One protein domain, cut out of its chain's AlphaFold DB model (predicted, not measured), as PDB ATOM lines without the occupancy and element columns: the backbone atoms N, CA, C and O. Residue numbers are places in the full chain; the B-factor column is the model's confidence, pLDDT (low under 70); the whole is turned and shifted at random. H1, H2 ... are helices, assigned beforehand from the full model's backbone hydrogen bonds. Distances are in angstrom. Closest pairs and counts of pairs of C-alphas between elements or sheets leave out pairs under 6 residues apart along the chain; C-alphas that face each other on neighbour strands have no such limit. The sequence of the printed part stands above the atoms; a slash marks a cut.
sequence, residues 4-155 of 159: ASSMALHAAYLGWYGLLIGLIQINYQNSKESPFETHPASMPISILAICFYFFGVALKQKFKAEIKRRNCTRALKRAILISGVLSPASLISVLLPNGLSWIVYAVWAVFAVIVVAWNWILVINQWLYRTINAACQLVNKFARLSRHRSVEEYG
ATOM      1  N   ALA A   4     229.416 245.932 215.845       59.75
ATOM      2  CA  ALA A   4     230.329 246.949 215.328       59.75
ATOM      3  C   ALA A   4     231.016 247.787 216.426       59.75
ATOM      4  O   ALA A   4     232.221 248.000 216.365       59.75
ATOM      5  N   SER A   5     230.293 248.180 217.482       67.94
ATOM      6  CA  SER A   5     230.867 248.929 218.617       67.94
ATOM      7  C   SER A   5     231.890 248.109 219.413       67.94
ATOM      8  O   SER A   5     232.904 248.638 219.851       67.94
ATOM      9  N   SER A   6     231.679 246.792 219.546       71.12
ATOM     10  CA  SER A   6     232.634 245.901 220.218       71.12
ATOM     11  C   SER A   6     233.886 245.688 219.371       71.12
ATOM     12  O   SER A   6     234.982 245.669 219.917       71.12
ATOM     13  N   MET A   7     233.735 245.525 218.054       76.69
ATOM     14  CA  MET A   7     234.872 245.375 217.139       76.69
ATOM     15  C   MET A   7     235.712 246.655 217.065       76.69
ATOM     16  O   MET A   7     236.933 246.572 217.157       76.69
ATOM     17  N   ALA A   8     235.068 247.825 217.008       82.50
ATOM     18  CA  ALA A   8     235.748 249.118 217.034       82.50
ATOM     19  C   ALA A   8     236.583 249.313 218.312       82.50
ATOM     20  O   ALA A   8     237.712 249.788 218.239       82.50
ATOM     21  N   LEU A   9     236.082 248.874 219.473       82.38
ATOM     22  CA  LEU A   9     236.829 248.936 220.734       82.38
ATOM     23  C   LEU A   9     238.072 248.030 220.736       82.38
ATOM     24  O   LEU A   9     239.130 248.450 221.197       82.38
ATOM     25  N   HIS A  10     237.976 246.804 220.205       83.50
ATOM     26  CA  HIS A  10     239.139 245.912 220.091       83.50
ATOM     27  C   HIS A  10     240.178 246.446 219.091       83.50
ATOM     28  O   HIS A  10     241.376 246.318 219.338       83.50
ATOM     29  N   ALA A  11     239.728 247.078 218.004       86.69
ATOM     30  CA  ALA A  11     240.599 247.722 217.024       86.69
ATOM     31  C   ALA A  11     241.302 248.961 217.603       86.69
ATOM     32  O   ALA A  11     242.511 249.097 217.451       86.69
ATOM     33  N   ALA A  12     240.581 249.822 218.330       87.75
ATOM     34  CA  ALA A  12     241.169 250.970 219.020       87.75
ATOM     35  C   ALA A  12     242.209 250.531 220.066       87.75
ATOM     36  O   ALA A  12     243.292 251.106 220.146       87.75
ATOM     37  N   TYR A  13     241.913 249.465 220.816       86.19
ATOM     38  CA  TYR A  13     242.858 248.861 221.756       86.19
ATOM     39  C   TYR A  13     244.121 248.336 221.055       86.19
ATOM     40  O   TYR A  13     245.226 248.587 221.524       86.19
ATOM     41  N   LEU A  14     243.974 247.653 219.915       89.19
ATOM     42  CA  LEU A  14     245.107 247.210 219.098       89.19
ATOM     43  C   LEU A  14     245.926 248.377 218.543       89.19
ATOM     44  O   LEU A  14     247.149 248.299 218.543       89.19
ATOM     45  N   GLY A  15     245.271 249.454 218.107       88.00
ATOM     46  CA  GLY A  15     245.947 250.670 217.654       88.00
ATOM     47  C   GLY A  15     246.792 251.289 218.765       88.00
ATOM     48  O   GLY A  15     247.972 251.563 218.566       88.00
ATOM     49  N   TRP A  16     246.222 251.416 219.967       87.44
ATOM     50  CA  TRP A  16     246.956 251.875 221.146       87.44
ATOM     51  C   TRP A  16     248.129 250.953 221.506       87.44
ATOM     52  O   TRP A  16     249.239 251.415 221.756       87.44
ATOM     53  N   TYR A  17     247.906 249.639 221.491       88.00
ATOM     54  CA  TYR A  17     248.947 248.649 221.761       88.00
ATOM     55  C   TYR A  17     250.085 248.711 220.729       88.00
ATOM     56  O   TYR A  17     251.258 248.649 221.091       88.00
ATOM     57  N   GLY A  18     249.749 248.905 219.451       87.00
ATOM     58  CA  GLY A  18     250.713 249.100 218.370       87.00
ATOM     59  C   GLY A  18     251.559 250.361 218.546       87.00
ATOM     60  O   GLY A  18     252.764 250.310 218.316       87.00
ATOM     61  N   LEU A  19     250.971 251.463 219.028       90.69
ATOM     62  CA  LEU A  19     251.721 252.683 219.359       90.69
ATOM     63  C   LEU A  19     252.762 252.432 220.459       90.69
ATOM     64  O   LEU A  19     253.897 252.884 220.331       90.69
ATOM     65  N   LEU A  20     252.406 251.681 221.509       87.62
ATOM     66  CA  LEU A  20     253.342 251.323 222.583       87.62
ATOM     67  C   LEU A  20     254.505 250.469 222.066       87.62
ATOM     68  O   LEU A  20     255.654 250.723 222.423       87.62
ATOM     69  N   ILE A  21     254.226 249.493 221.198       87.44
ATOM     70  CA  ILE A  21     255.276 248.693 220.550       87.44
ATOM     71  C   ILE A  21     256.175 249.584 219.689       87.44
ATOM     72  O   ILE A  21     257.394 249.479 219.785       87.44
ATOM     73  N   GLY A  22     255.590 250.480 218.891       87.44
ATOM     74  CA  GLY A  22     256.345 251.418 218.060       87.44
ATOM     75  C   GLY A  22     257.264 252.319 218.887       87.44
ATOM     76  O   GLY A  22     258.426 252.499 218.532       87.44
ATOM     77  N   LEU A  23     256.784 252.821 220.028       87.44
ATOM     78  CA  LEU A  23     257.586 253.613 220.966       87.44
ATOM     79  C   LEU A  23     258.770 252.822 221.526       87.44
ATOM     80  O   LEU A  23     259.885 253.338 221.549       87.44
ATOM     81  N   ILE A  24     258.553 251.569 221.939       86.31
ATOM     82  CA  ILE A  24     259.644 250.701 222.403       86.31
ATOM     83  C   ILE A  24     260.633 250.459 221.261       86.31
ATOM     84  O   ILE A  24     261.836 250.590 221.455       86.31
ATOM     85  N   GLN A  25     260.147 250.167 220.056       86.62
ATOM     86  CA  GLN A  25     261.013 249.932 218.906       86.62
ATOM     87  C   GLN A  25     261.894 251.150 218.603       86.62
ATOM     88  O   GLN A  25     263.087 250.968 218.403       86.62
ATOM     89  N   ILE A  26     261.348 252.371 218.633       86.69
ATOM     90  CA  ILE A  26     262.115 253.616 218.441       86.69
ATOM     91  C   ILE A  26     263.170 253.788 219.542       86.69
ATOM     92  O   ILE A  26     264.313 254.130 219.247       86.69
ATOM     93  N   ASN A  27     262.810 253.519 220.800       82.81
ATOM     94  CA  ASN A  27     263.711 253.689 221.941       82.81
ATOM     95  C   ASN A  27     264.908 252.719 221.893       82.81
ATOM     96  O   ASN A  27     266.020 253.065 222.281       82.81
ATOM     97  N   TYR A  28     264.695 251.518 221.349       82.12
ATOM     98  CA  TYR A  28     265.728 250.490 221.208       82.12
ATOM     99  C   TYR A  28     266.357 250.421 219.805       82.12
ATOM    100  O   TYR A  28     267.288 249.650 219.603       82.12
ATOM    101  N   GLN A  29     265.919 251.239 218.841       82.62
ATOM    102  CA  GLN A  29     266.351 251.160 217.436       82.62
ATOM    103  C   GLN A  29     267.861 251.365 217.243       82.62
ATOM    104  O   GLN A  29     268.455 250.760 216.355       82.62
ATOM    105  N   ASN A  30     268.471 252.218 218.068       80.38
ATOM    106  CA  ASN A  30     269.907 252.519 218.030       80.38
ATOM    107  C   ASN A  30     270.679 251.880 219.194       80.38
ATOM    108  O   ASN A  30     271.866 252.154 219.372       80.38
ATOM    109  N   SER A  31     270.011 251.059 220.005       78.56
ATOM    110  CA  SER A  31     270.644 250.377 221.127       78.56
ATOM    111  C   SER A  31     271.213 249.034 220.676       78.56
ATOM    112  O   SER A  31     270.655 248.368 219.808       78.56
ATOM    113  N   LYS A  32     272.338 248.621 221.269       78.31
ATOM    114  CA  LYS A  32     272.892 247.271 221.057       78.31
ATOM    115  C   LYS A  32     272.134 246.206 221.849       78.31
ATOM    116  O   LYS A  32     272.271 245.025 221.553       78.31
ATOM    117  N   GLU A  33     271.372 246.631 222.852       78.75
ATOM    118  CA  GLU A  33     270.615 245.754 223.735       78.75
ATOM    119  C   GLU A  33     269.192 245.570 223.216       78.75
ATOM    120  O   GLU A  33     268.541 246.519 222.773       78.75
ATOM    121  N   SER A  34     268.693 244.339 223.291       80.12
ATOM    122  CA  SER A  34     267.304 244.035 222.962       80.12
ATOM    123  C   SER A  34     266.388 244.367 224.145       80.12
ATOM    124  O   SER A  34     266.738 244.078 225.295       80.12
ATOM    125  N   PRO A  35     265.162 244.868 223.913       75.69
ATOM    126  CA  PRO A  35     264.202 245.083 224.993       75.69
ATOM    127  C   PRO A  35     263.780 243.772 225.683       75.69
ATOM    128  O   PRO A  35     263.351 243.794 226.835       75.69
ATOM    129  N   PHE A  36     263.946 242.620 225.020       76.25
ATOM    130  CA  PHE A  36     263.753 241.298 225.627       76.25
ATOM    131  C   PHE A  36     264.878 240.916 226.594       76.25
ATOM    132  O   PHE A  36     264.627 240.206 227.563       76.25
ATOM    133  N   GLU A  37     266.097 241.392 226.341       74.56
ATOM    134  CA  GLU A  37     267.252 241.169 227.215       74.56
ATOM    135  C   GLU A  37     267.275 242.172 228.371       74.56
ATOM    136  O   GLU A  37     267.585 241.808 229.501       74.56
ATOM    137  N   THR A  38     266.863 243.415 228.107       77.88
ATOM    138  CA  THR A  38     266.823 244.492 229.109       77.88
ATOM    139  C   THR A  38     265.674 244.298 230.106       77.88
ATOM    140  O   THR A  38     265.812 244.588 231.294       77.88
ATOM    141  N   HIS A  39     264.532 243.773 229.642       77.19
ATOM    142  CA  HIS A  39     263.333 243.553 230.459       77.19
ATOM    143  C   HIS A  39     262.813 242.110 230.333       77.19
ATOM    144  O   HIS A  39     261.721 241.881 229.794       77.19
ATOM    145  N   PRO A  40     263.545 241.124 230.889       74.69
ATOM    146  CA  PRO A  40     263.253 239.700 230.705       74.69
ATOM    147  C   PRO A  40     261.926 239.256 231.332       74.69
ATOM    148  O   PRO A  40     261.395 238.216 230.962       74.69
ATOM    149  N   ALA A  41     261.359 240.032 232.262       74.81
ATOM    150  CA  ALA A  41     260.052 239.751 232.855       74.81
ATOM    151  C   ALA A  41     258.904 240.460 232.115       74.81
ATOM    152  O   ALA A  41     257.909 239.832 231.757       74.81
ATOM    153  N   SER A  42     259.025 241.765 231.854       80.94
ATOM    154  CA  SER A  42     257.910 242.581 231.354       80.94
ATOM    155  C   SER A  42     257.504 242.241 229.917       80.94
ATOM    156  O   SER A  42     256.311 242.191 229.611       80.94
ATOM    157  N   MET A  43     258.465 241.936 229.043       84.56
ATOM    158  CA  MET A  43     258.176 241.560 227.655       84.56
ATOM    159  C   MET A  43     257.359 240.264 227.520       84.56
ATOM    160  O   MET A  43     256.277 240.303 226.920       84.56
ATOM    161  N   PRO A  44     257.784 239.117 228.089       84.31
ATOM    162  CA  PRO A  44     256.992 237.894 227.997       84.31
ATOM    163  C   PRO A  44     255.648 238.013 228.724       84.31
ATOM    164  O   PRO A  44     254.656 237.474 228.231       84.31
ATOM    165  N   ILE A  45     255.565 238.762 229.832       84.56
ATOM    166  CA  ILE A  45     254.286 239.037 230.513       84.56
ATOM    167  C   ILE A  45     253.318 239.776 229.581       84.56
ATOM    168  O   ILE A  45     252.156 239.381 229.482       84.56
ATOM    169  N   SER A  46     253.781 240.801 228.855       86.00
ATOM    170  CA  SER A  46     252.954 241.529 227.882       86.00
ATOM    171  C   SER A  46     252.433 240.624 226.766       86.00
ATOM    172  O   SER A  46     251.246 240.696 226.432       86.00
ATOM    173  N   ILE A  47     253.292 239.750 226.228       85.56
ATOM    174  CA  ILE A  47     252.941 238.805 225.156       85.56
ATOM    175  C   ILE A  47     251.935 237.761 225.653       85.56
ATOM    176  O   ILE A  47     250.910 237.513 225.017       85.56
ATOM    177  N   LEU A  48     252.174 237.165 226.817       87.62
ATOM    178  CA  LEU A  48     251.238 236.201 227.391       87.62
ATOM    179  C   LEU A  48     249.885 236.866 227.676       87.62
ATOM    180  O   LEU A  48     248.841 236.325 227.312       87.62
ATOM    181  N   ALA A  49     249.890 238.069 228.251       85.88
ATOM    182  CA  ALA A  49     248.673 238.802 228.580       85.88
ATOM    183  C   ALA A  49     247.862 239.212 227.335       85.88
ATOM    184  O   ALA A  49     246.630 239.118 227.351       85.88
ATOM    185  N   ILE A  50     248.509 239.625 226.236       87.69
ATOM    186  CA  ILE A  50     247.785 239.936 224.992       87.69
ATOM    187  C   ILE A  50     247.176 238.659 224.386       87.69
ATOM    188  O   ILE A  50     246.012 238.663 223.977       87.69
ATOM    189  N   CYS A  51     247.905 237.537 224.411       87.12
ATOM    190  CA  CYS A  51     247.421 236.246 223.920       87.12
ATOM    191  C   CYS A  51     246.204 235.754 224.714       87.12
ATOM    192  O   CYS A  51     245.182 235.399 224.122       87.12
ATOM    193  N   PHE A  52     246.264 235.795 226.049       88.00
ATOM    194  CA  PHE A  52     245.132 235.426 226.906       88.00
ATOM    195  C   PHE A  52     243.920 236.339 226.704       88.00
ATOM    196  O   PHE A  52     242.780 235.862 226.716       88.00
ATOM    197  N   TYR A  53     244.143 237.634 226.468       86.88
ATOM    198  CA  TYR A  53     243.075 238.573 226.137       86.88
ATOM    199  C   TYR A  53     242.357 238.174 224.838       86.88
ATOM    200  O   TYR A  53     241.134 237.997 224.849       86.88
ATOM    201  N   PHE A  54     243.094 237.954 223.742       86.00
ATOM    202  CA  PHE A  54     242.505 237.541 222.463       86.00
ATOM    203  C   PHE A  54     241.821 236.183 222.542       86.00
ATOM    204  O   PHE A  54     240.695 236.036 222.062       86.00
ATOM    205  N   PHE A  55     242.457 235.214 223.200       86.12
ATOM    206  CA  PHE A  55     241.882 233.893 223.405       86.12
ATOM    207  C   PHE A  55     240.560 233.979 224.173       86.12
ATOM    208  O   PHE A  55     239.547 233.425 223.745       86.12
ATOM    209  N   GLY A  56     240.517 234.749 225.263       84.12
ATOM    210  CA  GLY A  56     239.292 234.937 226.029       84.12
ATOM    211  C   GLY A  56     238.192 235.652 225.235       84.12
ATOM    212  O   GLY A  56     237.025 235.250 225.303       84.12
ATOM    213  N   VAL A  57     238.533 236.674 224.443       83.19
ATOM    214  CA  VAL A  57     237.578 237.351 223.546       83.19
ATOM    215  C   VAL A  57     237.031 236.379 222.496       83.19
ATOM    216  O   VAL A  57     235.813 236.330 222.301       83.19
ATOM    217  N   ALA A  58     237.887 235.561 221.882       84.25
ATOM    218  CA  ALA A  58     237.494 234.553 220.901       84.25
ATOM    219  C   ALA A  58     236.571 233.491 221.517       84.25
ATOM    220  O   ALA A  58     235.503 233.217 220.968       84.25
ATOM    221  N   LEU A  59     236.908 232.966 222.700       82.62
ATOM    222  CA  LEU A  59     236.052 232.033 223.442       82.62
ATOM    223  C   LEU A  59     234.682 232.644 223.756       82.62
ATOM    224  O   LEU A  59     233.645 232.010 223.556       82.62
ATOM    225  N   LYS A  60     234.657 233.906 224.201       79.81
ATOM    226  CA  LYS A  60     233.417 234.640 224.487       79.81
ATOM    227  C   LYS A  60     232.550 234.825 223.235       79.81
ATOM    228  O   LYS A  60     231.326 234.848 223.355       79.81
ATOM    229  N   GLN A  61     233.156 234.993 222.059       76.44
ATOM    230  CA  GLN A  61     232.433 235.120 220.790       76.44
ATOM    231  C   GLN A  61     231.940 233.768 220.265       76.44
ATOM    232  O   GLN A  61     230.781 233.673 219.869       76.44
ATOM    233  N   LYS A  62     232.787 232.732 220.293       75.38
ATOM    234  CA  LYS A  62     232.486 231.390 219.768       75.38
ATOM    235  C   LYS A  62     231.413 230.676 220.578       75.38
ATOM    236  O   LYS A  62     230.483 230.128 220.007       75.38
ATOM    237  N   PHE A  63     231.481 230.756 221.903       70.00
ATOM    238  CA  PHE A  63     230.555 230.040 222.778       70.00
ATOM    239  C   PHE A  63     229.487 230.959 223.382       70.00
ATOM    240  O   PHE A  63     229.016 230.754 224.502       70.00
ATOM    241  N   LYS A  64     229.078 231.996 222.642       65.56
ATOM    242  CA  LYS A  64     228.057 232.959 223.086       65.56
ATOM    243  C   LYS A  64     226.724 232.281 223.451       65.56
ATOM    244  O   LYS A  64     226.019 232.795 224.318       65.56
ATOM    245  N   ALA A  65     226.413 231.148 222.812       56.75
ATOM    246  CA  ALA A  65     225.232 230.319 223.067       56.75
ATOM    247  C   ALA A  65     225.472 229.226 224.136       56.75
ATOM    248  O   ALA A  65     224.631 229.044 225.016       56.75
ATOM    249  N   GLU A  66     226.634 228.561 224.115       56.97
ATOM    250  CA  GLU A  66     226.982 227.450 225.021       56.97
ATOM    251  C   GLU A  66     227.332 227.909 226.453       56.97
ATOM    252  O   GLU A  66     227.023 227.230 227.436       56.97
ATOM    253  N   ILE A  67     227.944 229.093 226.624       55.41
ATOM    254  CA  ILE A  67     228.334 229.631 227.946       55.41
ATOM    255  C   ILE A  67     227.121 230.286 228.632       55.41
ATOM    256  O   ILE A  67     227.163 231.428 229.101       55.41
ATOM    257  N   LYS A  68     226.018 229.543 228.749       52.56
ATOM    258  CA  LYS A  68     224.877 229.894 229.612       52.56
ATOM    259  C   LYS A  68     225.142 229.538 231.084       52.56
ATOM    260  O   LYS A  68     224.354 229.875 231.970       52.56
ATOM    261  N   ARG A  69     226.287 228.909 231.392       55.94
ATOM    262  CA  ARG A  69     226.729 228.644 232.769       55.94
ATOM    263  C   ARG A  69     227.246 229.939 233.411       55.94
ATOM    264  O   ARG A  69     228.414 230.300 233.288       55.94
ATOM    265  N   ARG A  70     226.344 230.617 234.130       58.12
ATOM    266  CA  ARG A  70     226.470 231.963 234.736       58.12
ATOM    267  C   ARG A  70     227.817 232.263 235.432       58.12
ATOM    268  O   ARG A  70     228.246 233.414 235.441       58.12
ATOM    269  N   ASN A  71     228.476 231.258 236.014       58.66
ATOM    270  CA  ASN A  71     229.756 231.413 236.721       58.66
ATOM    271  C   ASN A  71     230.976 231.396 235.782       58.66
ATOM    272  O   ASN A  71     231.868 232.226 235.947       58.66
ATOM    273  N   CYS A  72     230.982 230.531 234.762       58.91
ATOM    274  CA  CYS A  72     232.083 230.426 233.799       58.91
ATOM    275  C   CYS A  72     232.172 231.696 232.931       58.91
ATOM    276  O   CYS A  72     233.244 232.268 232.752       58.91
ATOM    277  N   THR A  73     231.020 232.246 232.526       71.69
ATOM    278  CA  THR A  73     230.952 233.518 231.787       71.69
ATOM    279  C   THR A  73     231.491 234.701 232.595       71.69
ATOM    280  O   THR A  73     232.030 235.645 232.019       71.69
ATOM    281  N   ARG A  74     231.325 234.694 233.926       73.19
ATOM    282  CA  ARG A  74     231.816 235.767 234.807       73.19
ATOM    283  C   ARG A  74     233.323 235.678 235.018       73.19
ATOM    284  O   ARG A  74     233.986 236.703 234.901       73.19
ATOM    285  N   ALA A  75     233.847 234.483 235.286       74.25
ATOM    286  CA  ALA A  75     235.284 234.269 235.439       74.25
ATOM    287  C   ALA A  75     236.040 234.623 234.148       74.25
ATOM    288  O   ALA A  75     236.975 235.418 234.190       74.25
ATOM    289  N   LEU A  76     235.554 234.153 232.993       80.19
ATOM    290  CA  LEU A  76     236.154 234.448 231.690       80.19
ATOM    291  C   LEU A  76     236.163 235.951 231.378       80.19
ATOM    292  O   LEU A  76     237.185 236.491 230.969       80.19
ATOM    293  N   LYS A  77     235.052 236.662 231.624       81.06
ATOM    294  CA  LYS A  77     234.996 238.125 231.446       81.06
ATOM    295  C   LYS A  77     236.036 238.855 232.301       81.06
ATOM    296  O   LYS A  77     236.600 239.835 231.832       81.06
ATOM    297  N   ARG A  78     236.289 238.392 233.527       79.19
ATOM    298  CA  ARG A  78     237.293 238.996 234.416       79.19
ATOM    299  C   ARG A  78     238.708 238.695 233.965       79.19
ATOM    300  O   ARG A  78     239.507 239.615 233.932       79.19
ATOM    301  N   ALA A  79     238.988 237.452 233.582       82.31
ATOM    302  CA  ALA A  79     240.287 237.079 233.037       82.31
ATOM    303  C   ALA A  79     240.629 237.943 231.813       82.31
ATOM    304  O   ALA A  79     241.713 238.508 231.757       82.31
ATOM    305  N   ILE A  80     239.665 238.157 230.908       86.06
ATOM    306  CA  ILE A  80     239.825 239.068 229.763       86.06
ATOM    307  C   ILE A  80     240.135 240.496 230.227       86.06
ATOM    308  O   ILE A  80     241.055 241.108 229.701       86.06
ATOM    309  N   LEU A  81     239.397 241.038 231.202       84.81
ATOM    310  CA  LEU A  81     239.624 242.405 231.691       84.81
ATOM    311  C   LEU A  81     240.997 242.562 232.355       84.81
ATOM    312  O   LEU A  81     241.737 243.478 232.018       84.81
ATOM    313  N   ILE A  82     241.347 241.656 233.266       85.38
ATOM    314  CA  ILE A  82     242.617 241.688 233.999       85.38
ATOM    315  C   ILE A  82     243.792 241.545 233.024       85.38
ATOM    316  O   ILE A  82     244.745 242.316 233.107       85.38
ATOM    317  N   SER A  83     243.693 240.615 232.068       83.44
ATOM    318  CA  SER A  83     244.710 240.382 231.036       83.44
ATOM    319  C   SER A  83     244.829 241.556 230.062       83.44
ATOM    320  O   SER A  83     245.932 241.956 229.697       83.44
ATOM    321  N   GLY A  84     243.695 242.152 229.681       83.81
ATOM    322  CA  GLY A  84     243.652 243.315 228.797       83.81
ATOM    323  C   GLY A  84     244.249 244.576 229.425       83.81
ATOM    324  O   GLY A  84     244.807 245.390 228.707       83.81
ATOM    325  N   VAL A  85     244.182 244.738 230.751       86.50
ATOM    326  CA  VAL A  85     244.870 245.842 231.449       86.50
ATOM    327  C   VAL A  85     246.339 245.501 231.719       86.50
ATOM    328  O   VAL A  85     247.194 246.371 231.592       86.50
ATOM    329  N   LEU A  86     246.652 244.238 232.034       85.38
ATOM    330  CA  LEU A  86     248.023 243.785 232.305       85.38
ATOM    331  C   LEU A  86     248.948 243.962 231.096       85.38
ATOM    332  O   LEU A  86     250.095 244.370 231.245       85.38
ATOM    333  N   SER A  87     248.447 243.656 229.900       86.56
ATOM    334  CA  SER A  87     249.230 243.675 228.664       86.56
ATOM    335  C   SER A  87     249.851 245.052 228.338       86.56
ATOM    336  O   SER A  87     251.081 245.124 228.236       86.56
ATOM    337  N   PRO A  88     249.081 246.158 228.244       84.56
ATOM    338  CA  PRO A  88     249.634 247.490 228.020       84.56
ATOM    339  C   PRO A  88     250.353 248.028 229.259       84.56
ATOM    340  O   PRO A  88     251.345 248.726 229.101       84.56
ATOM    341  N   ALA A  89     249.918 247.686 230.479       84.56
ATOM    342  CA  ALA A  89     250.615 248.083 231.703       84.56
ATOM    343  C   ALA A  89     252.053 247.539 231.729       84.56
ATOM    344  O   ALA A  89     252.996 248.268 232.023       84.56
ATOM    345  N   SER A  90     252.241 246.283 231.331       83.00
ATOM    346  CA  SER A  90     253.563 245.669 231.260       83.00
ATOM    347  C   SER A  90     254.431 246.262 230.133       83.00
ATOM    348  O   SER A  90     255.637 246.391 230.321       83.00
ATOM    349  N   LEU A  91     253.845 246.746 229.025       83.94
ATOM    350  CA  LEU A  91     254.594 247.501 228.002       83.94
ATOM    351  C   LEU A  91     254.971 248.906 228.478       83.94
ATOM    352  O   LEU A  91     256.094 249.353 228.274       83.94
ATOM    353  N   ILE A  92     254.046 249.602 229.141       85.50
ATOM    354  CA  ILE A  92     254.310 250.907 229.752       85.50
ATOM    355  C   ILE A  92     255.450 250.771 230.765       85.50
ATOM    356  O   ILE A  92     256.348 251.601 230.784       85.50
ATOM    357  N   SER A  93     255.486 249.681 231.530       85.00
ATOM    358  CA  SER A  93     256.580 249.398 232.459       85.00
ATOM    359  C   SER A  93     257.959 249.263 231.796       85.00
ATOM    360  O   SER A  93     258.945 249.497 232.485       85.00
ATOM    361  N   VAL A  94     258.045 248.892 230.512       82.88
ATOM    362  CA  VAL A  94     259.308 248.853 229.741       82.88
ATOM    363  C   VAL A  94     259.743 250.260 229.319       82.88
ATOM    364  O   VAL A  94     260.928 250.541 229.193       82.88
ATOM    365  N   LEU A  95     258.785 251.164 229.109       81.44
ATOM    366  CA  LEU A  95     259.062 252.562 228.772       81.44
ATOM    367  C   LEU A  95     259.455 253.401 229.996       81.44
ATOM    368  O   LEU A  95     260.015 254.485 229.837       81.44
ATOM    369  N   LEU A  96     259.144 252.932 231.207       80.19
ATOM    370  CA  LEU A  96     259.515 253.605 232.446       80.19
ATOM    371  C   LEU A  96     260.875 253.111 232.960       80.19
ATOM    372  O   LEU A  96     261.189 251.926 232.854       80.19
ATOM    373  N   PRO A  97     261.663 253.987 233.605       74.62
ATOM    374  CA  PRO A  97     262.892 253.572 234.269       74.62
ATOM    375  C   PRO A  97     262.597 252.556 235.386       74.62
ATOM    376  O   PRO A  97     261.562 252.637 236.056       74.62
ATOM    377  N   ASN A  98     263.537 251.629 235.623       67.50
ATOM    378  CA  ASN A  98     263.377 250.457 236.502       67.50
ATOM    379  C   ASN A  98     262.765 250.766 237.884       67.50
ATOM    380  O   ASN A  98     262.021 249.942 238.412       67.50
ATOM    381  N   GLY A  99     262.991 251.959 238.444       67.81
ATOM    382  CA  GLY A  99     262.445 252.382 239.739       67.81
ATOM    383  C   GLY A  99     260.946 252.720 239.766       67.81
ATOM    384  O   GLY A  99     260.380 252.811 240.850       67.81
ATOM    385  N   LEU A 100     260.284 252.895 238.618       76.12
ATOM    386  CA  LEU A 100     258.850 253.226 238.535       76.12
ATOM    387  C   LEU A 100     257.995 252.065 238.005       76.12
ATOM    388  O   LEU A 100     256.771 252.094 238.132       76.12
ATOM    389  N   SER A 101     258.634 251.023 237.465       78.50
ATOM    390  CA  SER A 101     257.981 249.796 236.989       78.50
ATOM    391  C   SER A 101     257.062 249.167 238.049       78.50
ATOM    392  O   SER A 101     255.926 248.786 237.760       78.50
ATOM    393  N   TRP A 102     257.506 249.138 239.311       80.38
ATOM    394  CA  TRP A 102     256.748 248.557 240.421       80.38
ATOM    395  C   TRP A 102     255.412 249.272 240.672       80.38
ATOM    396  O   TRP A 102     254.445 248.615 241.051       80.38
ATOM    397  N   ILE A 103     255.328 250.584 240.415       84.25
ATOM    398  CA  ILE A 103     254.097 251.371 240.595       84.25
ATOM    399  C   ILE A 103     253.035 250.886 239.613       84.25
ATOM    400  O   ILE A 103     251.875 250.717 239.983       84.25
ATOM    401  N   VAL A 104     253.433 250.601 238.373       83.56
ATOM    402  CA  VAL A 104     252.524 250.111 237.332       83.56
ATOM    403  C   VAL A 104     251.943 248.750 237.724       83.56
ATOM    404  O   VAL A 104     250.728 248.546 237.642       83.56
ATOM    405  N   TYR A 105     252.778 247.844 238.239       83.06
ATOM    406  CA  TYR A 105     252.317 246.549 238.746       83.06
ATOM    407  C   TYR A 105     251.488 246.671 240.030       83.06
ATOM    408  O   TYR A 105     250.508 245.942 240.183       83.06
ATOM    409  N   ALA A 106     251.813 247.608 240.926       84.94
ATOM    410  CA  ALA A 106     251.041 247.867 242.139       84.94
ATOM    411  C   ALA A 106     249.636 248.393 241.811       84.94
ATOM    412  O   ALA A 106     248.644 247.871 242.321       84.94
ATOM    413  N   VAL A 107     249.530 249.365 240.899       87.62
ATOM    414  CA  VAL A 107     248.244 249.883 240.404       87.62
ATOM    415  C   VAL A 107     247.435 248.767 239.746       87.62
ATOM    416  O   VAL A 107     246.240 248.629 240.013       87.62
ATOM    417  N   TRP A 108     248.081 247.923 238.938       88.88
ATOM    418  CA  TRP A 108     247.422 246.765 238.343       88.88
ATOM    419  C   TRP A 108     246.934 245.757 239.394       88.88
ATOM    420  O   TRP A 108     245.805 245.275 239.295       88.88
ATOM    421  N   ALA A 109     247.734 245.462 240.421       85.19
ATOM    422  CA  ALA A 109     247.359 244.540 241.489       85.19
ATOM    423  C   ALA A 109     246.153 245.069 242.278       85.19
ATOM    424  O   ALA A 109     245.194 244.330 242.504       85.19
ATOM    425  N   VAL A 110     246.146 246.363 242.614       88.31
ATOM    426  CA  VAL A 110     244.999 247.028 243.249       88.31
ATOM    427  C   VAL A 110     243.763 246.939 242.355       88.31
ATOM    428  O   VAL A 110     242.693 246.552 242.823       88.31
ATOM    429  N   PHE A 111     243.901 247.215 241.055       86.69
ATOM    430  CA  PHE A 111     242.804 247.071 240.100       86.69
ATOM    431  C   PHE A 111     242.259 245.634 240.063       86.69
ATOM    432  O   PHE A 111     241.046 245.431 240.156       86.69
ATOM    433  N   ALA A 112     243.132 244.628 239.985       84.69
ATOM    434  CA  ALA A 112     242.736 243.222 239.983       84.69
ATOM    435  C   ALA A 112     241.996 242.839 241.277       84.69
ATOM    436  O   ALA A 112     240.943 242.195 241.215       84.69
ATOM    437  N   VAL A 113     242.488 243.293 242.435       86.75
ATOM    438  CA  VAL A 113     241.843 243.082 243.737       86.75
ATOM    439  C   VAL A 113     240.462 243.727 243.768       86.75
ATOM    440  O   VAL A 113     239.501 243.053 244.133       86.75
ATOM    441  N   ILE A 114     240.320 244.978 243.321       86.81
ATOM    442  CA  ILE A 114     239.025 245.672 243.267       86.81
ATOM    443  C   ILE A 114     238.044 244.917 242.365       86.81
ATOM    444  O   ILE A 114     236.910 244.664 242.770       86.81
ATOM    445  N   VAL A 115     238.467 244.493 241.168       83.94
ATOM    446  CA  VAL A 115     237.613 243.744 240.226       83.94
ATOM    447  C   VAL A 115     237.121 242.424 240.832       83.94
ATOM    448  O   VAL A 115     235.973 242.019 240.610       83.94
ATOM    449  N   VAL A 116     237.968 241.741 241.604       81.75
ATOM    450  CA  VAL A 116     237.589 240.511 242.305       81.75
ATOM    451  C   VAL A 116     236.664 240.824 243.487       81.75
ATOM    452  O   VAL A 116     235.582 240.235 243.574       81.75
ATOM    453  N   ALA A 117     237.043 241.769 244.350       83.88
ATOM    454  CA  ALA A 117     236.344 242.135 245.581       83.88
ATOM    455  C   ALA A 117     234.949 242.720 245.323       83.88
ATOM    456  O   ALA A 117     233.990 242.340 245.996       83.88
ATOM    457  N   TRP A 118     234.792 243.556 244.295       80.19
ATOM    458  CA  TRP A 118     233.506 244.159 243.931       80.19
ATOM    459  C   TRP A 118     232.419 243.107 243.710       80.19
ATOM    460  O   TRP A 118     231.263 243.273 244.094       80.19
ATOM    461  N   ASN A 119     232.782 241.966 243.127       72.31
ATOM    462  CA  ASN A 119     231.818 240.900 242.929       72.31
ATOM    463  C   ASN A 119     231.473 240.156 244.221       72.31
ATOM    464  O   ASN A 119     230.338 239.707 244.351       72.31
ATOM    465  N   TRP A 120     232.423 239.984 245.140       76.50
ATOM    466  CA  TRP A 120     232.116 239.424 246.457       76.50
ATOM    467  C   TRP A 120     231.119 240.318 247.190       76.50
ATOM    468  O   TRP A 120     230.106 239.817 247.666       76.50
ATOM    469  N   ILE A 121     231.325 241.636 247.141       81.19
ATOM    470  CA  ILE A 121     230.402 242.629 247.701       81.19
ATOM    471  C   ILE A 121     229.012 242.508 247.060       81.19
ATOM    472  O   ILE A 121     228.015 242.412 247.769       81.19
ATOM    473  N   LEU A 122     228.920 242.433 245.727       80.00
ATOM    474  CA  LEU A 122     227.630 242.265 245.042       80.00
ATOM    475  C   LEU A 122     226.936 240.940 245.385       80.00
ATOM    476  O   LEU A 122     225.716 240.914 245.537       80.00
ATOM    477  N   VAL A 123     227.687 239.841 245.497       81.06
ATOM    478  CA  VAL A 123     227.137 238.526 245.862       81.06
ATOM    479  C   VAL A 123     226.621 238.541 247.299       81.06
ATOM    480  O   VAL A 123     225.508 238.077 247.537       81.06
ATOM    481  N   ILE A 124     227.386 239.112 248.230       84.06
ATOM    482  CA  ILE A 124     226.996 239.252 249.635       84.06
ATOM    483  C   ILE A 124     225.760 240.150 249.751       84.06
ATOM    484  O   ILE A 124     224.788 239.756 250.387       84.06
ATOM    485  N   ASN A 125     225.730 241.291 249.059       84.62
ATOM    486  CA  ASN A 125     224.570 242.186 249.051       84.62
ATOM    487  C   ASN A 125     223.322 241.515 248.466       84.62
ATOM    488  O   ASN A 125     222.229 241.660 249.009       84.62
ATOM    489  N   GLN A 126     223.462 240.741 247.386       87.44
ATOM    490  CA  GLN A 126     222.343 239.976 246.829       87.44
ATOM    491  C   GLN A 126     221.859 238.883 247.779       87.44
ATOM    492  O   GLN A 126     220.655 238.635 247.858       87.44
ATOM    493  N   TRP A 127     222.781 238.217 248.471       90.19
ATOM    494  CA  TRP A 127     222.444 237.209 249.466       90.19
ATOM    495  C   TRP A 127     221.695 237.841 250.645       90.19
ATOM    496  O   TRP A 127     220.592 237.399 250.954       90.19
ATOM    497  N   LEU A 128     222.207 238.943 251.201       89.62
ATOM    498  CA  LEU A 128     221.556 239.716 252.265       89.62
ATOM    499  C   LEU A 128     220.155 240.182 251.860       89.62
ATOM    500  O   LEU A 128     219.192 239.929 252.581       89.62
ATOM    501  N   TYR A 129     220.018 240.793 250.679       91.94
ATOM    502  CA  TYR A 129     218.728 241.266 250.176       91.94
ATOM    503  C   TYR A 129     217.696 240.135 250.078       91.94
ATOM    504  O   TYR A 129     216.535 240.304 250.453       91.94
ATOM    505  N   ARG A 130     218.111 238.952 249.607       91.75
ATOM    506  CA  ARG A 130     217.226 237.781 249.526       91.75
ATOM    507  C   ARG A 130     216.826 237.264 250.898       91.75
ATOM    508  O   ARG A 130     215.653 236.956 251.086       91.75
ATOM    509  N   THR A 131     217.772 237.176 251.829       90.62
ATOM    510  CA  THR A 131     217.511 236.708 253.193       90.62
ATOM    511  C   THR A 131     216.524 237.628 253.906       90.62
ATOM    512  O   THR A 131     215.541 237.147 254.466       90.62
ATOM    513  N   ILE A 132     216.720 238.946 253.810       92.81
ATOM    514  CA  ILE A 132     215.816 239.940 254.406       92.81
ATOM    515  C   ILE A 132     214.423 239.844 253.778       92.81
ATOM    516  O   ILE A 132     213.432 239.755 254.497       92.81
ATOM    517  N   ASN A 133     214.328 239.793 252.447       93.25
ATOM    518  CA  ASN A 133     213.033 239.702 251.775       93.25
ATOM    519  C   ASN A 133     212.281 238.406 252.138       93.25
ATOM    520  O   ASN A 133     211.075 238.437 252.374       93.25
ATOM    521  N   ALA A 134     212.983 237.273 252.247       93.00
ATOM    522  CA  ALA A 134     212.389 236.009 252.683       93.00
ATOM    523  C   ALA A 134     211.890 236.074 254.137       93.00
ATOM    524  O   ALA A 134     210.782 235.619 254.426       93.00
ATOM    525  N   ALA A 135     212.665 236.691 255.036       92.31
ATOM    526  CA  ALA A 135     212.256 236.911 256.420       92.31
ATOM    527  C   ALA A 135     211.004 237.804 256.501       92.31
ATOM    528  O   ALA A 135     210.031 237.435 257.156       92.31
ATOM    529  N   CYS A 136     210.970 238.922 255.767       90.69
ATOM    530  CA  CYS A 136     209.797 239.796 255.694       90.69
ATOM    531  C   CYS A 136     208.558 239.071 255.149       90.69
ATOM    532  O   CYS A 136     207.458 239.263 255.665       90.69
ATOM    533  N   GLN A 137     208.712 238.216 254.132       92.94
ATOM    534  CA  GLN A 137     207.601 237.424 253.601       92.94
ATOM    535  C   GLN A 137     207.059 236.419 254.620       92.94
ATOM    536  O   GLN A 137     205.841 236.275 254.733       92.94
ATOM    537  N   LEU A 138     207.936 235.752 255.378       92.69
ATOM    538  CA  LEU A 138     207.522 234.848 256.450       92.69
ATOM    539  C   LEU A 138     206.751 235.601 257.533       92.69
ATOM    540  O   LEU A 138     205.641 235.195 257.871       92.69
ATOM    541  N   VAL A 139     207.281 236.733 258.004       93.19
ATOM    542  CA  VAL A 139     206.614 237.577 259.009       93.19
ATOM    543  C   VAL A 139     205.246 238.050 258.511       93.19
ATOM    544  O   VAL A 139     204.252 237.891 259.217       93.19
ATOM    545  N   ASN A 140     205.155 238.547 257.275       92.38
ATOM    546  CA  ASN A 140     203.882 238.981 256.692       92.38
ATOM    547  C   ASN A 140     202.872 237.833 256.568       92.38
ATOM    548  O   ASN A 140     201.678 238.031 256.804       92.38
ATOM    549  N   LYS A 141     203.331 236.627 256.218       92.94
ATOM    550  CA  LYS A 141     202.471 235.443 256.128       92.94
ATOM    551  C   LYS A 141     201.944 235.038 257.505       92.94
ATOM    552  O   LYS A 141     200.749 234.786 257.632       92.94
ATOM    553  N   PHE A 142     202.798 235.040 258.528       91.94
ATOM    554  CA  PHE A 142     202.390 234.784 259.910       91.94
ATOM    555  C   PHE A 142     201.394 235.828 260.415       91.94
ATOM    556  O   PHE A 142     200.321 235.457 260.882       91.94
ATOM    557  N   ALA A 143     201.679 237.119 260.228       89.50
ATOM    558  CA  ALA A 143     200.776 238.197 260.630       89.50
ATOM    559  C   ALA A 143     199.391 238.078 259.967       89.50
ATOM    560  O   ALA A 143     198.366 238.319 260.608       89.50
ATOM    561  N   ARG A 144     199.339 237.665 258.692       88.50
ATOM    562  CA  ARG A 144     198.079 237.435 257.972       88.50
ATOM    563  C   ARG A 144     197.307 236.232 258.529       88.50
ATOM    564  O   ARG A 144     196.090 236.319 258.662       88.50
ATOM    565  N   LEU A 145     197.994 235.142 258.876       90.81
ATOM    566  CA  LEU A 145     197.370 233.952 259.469       90.81
ATOM    567  C   LEU A 145     196.834 234.222 260.879       90.81
ATOM    568  O   LEU A 145     195.708 233.837 261.183       90.81
ATOM    569  N   SER A 146     197.595 234.933 261.715       85.56
ATOM    570  CA  SER A 146     197.146 235.341 263.051       85.56
ATOM    571  C   SER A 146     195.895 236.219 262.982       85.56
ATOM    572  O   SER A 146     194.976 236.020 263.770       85.56
ATOM    573  N   ARG A 147     195.820 237.132 262.000       83.75
ATOM    574  CA  ARG A 147     194.644 237.990 261.784       83.75
ATOM    575  C   ARG A 147     193.398 237.201 261.368       83.75
ATOM    576  O   ARG A 147     192.310 237.522 261.826       83.75
ATOM    577  N   HIS A 148     193.537 236.185 260.515       80.81
ATOM    578  CA  HIS A 148     192.402 235.327 260.150       80.81
ATOM    579  C   HIS A 148     191.886 234.529 261.351       80.81
ATOM    580  O   HIS A 148     190.682 234.520 261.590       80.81
ATOM    581  N   ARG A 149     192.791 233.946 262.149       77.31
ATOM    582  CA  ARG A 149     192.411 233.186 263.348       77.31
ATOM    583  C   ARG A 149     191.656 234.048 264.365       77.31
ATOM    584  O   ARG A 149     190.630 233.618 264.868       77.31
ATOM    585  N   SER A 150     192.104 235.282 264.611       74.00
ATOM    586  CA  SER A 150     191.402 236.195 265.527       74.00
ATOM    587  C   SER A 150     190.007 236.602 265.039       74.00
ATOM    588  O   SER A 150     189.148 236.901 265.856       74.00
ATOM    589  N   VAL A 151     189.768 236.632 263.724       75.06
ATOM    590  CA  VAL A 151     188.444 236.963 263.165       75.06
ATOM    591  C   VAL A 151     187.486 235.770 263.254       75.06
ATOM    592  O   VAL A 151     186.300 235.980 263.479       75.06
ATOM    593  N   GLU A 152     187.977 234.534 263.125       71.19
ATOM    594  CA  GLU A 152     187.168 233.327 263.366       71.19
ATOM    595  C   GLU A 152     186.818 233.149 264.850       71.19
ATOM    596  O   GLU A 152     185.701 232.760 265.170       71.19
ATOM    597  N   GLU A 153     187.744 233.467 265.758       68.06
ATOM    598  CA  GLU A 153     187.561 233.271 267.204       68.06
ATOM    599  C   GLU A 153     186.671 234.348 267.861       68.06
ATOM    600  O   GLU A 153     185.999 234.066 268.849       68.06
ATOM    601  N   TYR A 154     186.608 235.557 267.285       62.78
ATOM    602  CA  TYR A 154     185.781 236.682 267.764       62.78
ATOM    603  C   TYR A 154     184.692 237.115 266.762       62.78
ATOM    604  O   TYR A 154     184.200 238.245 266.827       62.78
ATOM    605  N   GLY A 155     184.325 236.248 265.811       59.66
ATOM    606  CA  GLY A 155     183.248 236.520 264.854       59.66
ATOM    607  C   GLY A 155     181.935 236.871 265.573       59.66
ATOM    608  O   GLY A 155     181.688 236.340 266.657       59.66
TER     609      GLY A 155
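This is residues 4 to 155 of the 159 residues of an uncharacterized protein of Actinidia rufa (UniProt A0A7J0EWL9). A body of nearly aligned helices has one very long arm: H1, H3 and the first part of H5 pack round H4 in the middle, and H5 then runs far past them, with residues 120 to 155 sticking out. H3 and H4 form a helical hairpin, H5 folds back from the end of H4, and short H2 lies at the turn from H1 into H3. The printed part has 152 residues, with five named helices, H1 to H5 in order, and no named strand; the class is all helix. It is extended, with a radius of gyration of the C-alphas of 26.0 A, and a rod spanning 100 by 37 by 21 A, the arm making its length.

H1, residues 4 to 28, begins at C-alpha 4 (230.329, 246.949, 215.328) and is 36.1 A long. H2 is residues 35 to 38, 4.9 A. H3, residues 42 to 62, measures 30.1 A, and H4, residues 70 to 95, 39.0 A. H5, residues 101 to 153, measures 78.4 A and ends at C-alpha 153 (187.561, 233.271, 267.204).

H4 is the hub. H1 touches it with residues 17 to 24 alone, closest at the C-alphas of Tyr 17 and Pro 88, 6.4 A, at a shallow tilt of 28 degrees, the same way. H2 and H3 only just touch, only at the corner, with 3 pairs of C-alphas within 8 A, the closest being Phe 36 and Met 43, 5.9 A. H3 touches H4 at a shallow tilt of 30 degrees, opposite ways; the closest C-alphas, of Ser 46 and Ser 87, are 4.4 A apart. H5 touches H4 with residues 101 to 115 alone, in a second hairpin at 24 degrees, a shallow tilt; the closest C-alphas, of Ser 93 and Ser 101, are 4.8 A apart. H1 and H3 are apart. Every O i to N i+4 pair is within hydrogen-bond range in H1 and H3, against 20 of 22 in H4 and 47 of 49 in H5; H2 is too short for such a pair.

The C-alphas farthest apart, of Lys 32 and Gly 155, are 100.3 A apart. The printed part has no cut and no long link. Residues 4 to 5, 64 to 72, 98 to 99 and 153 to 155 have pLDDT under 70.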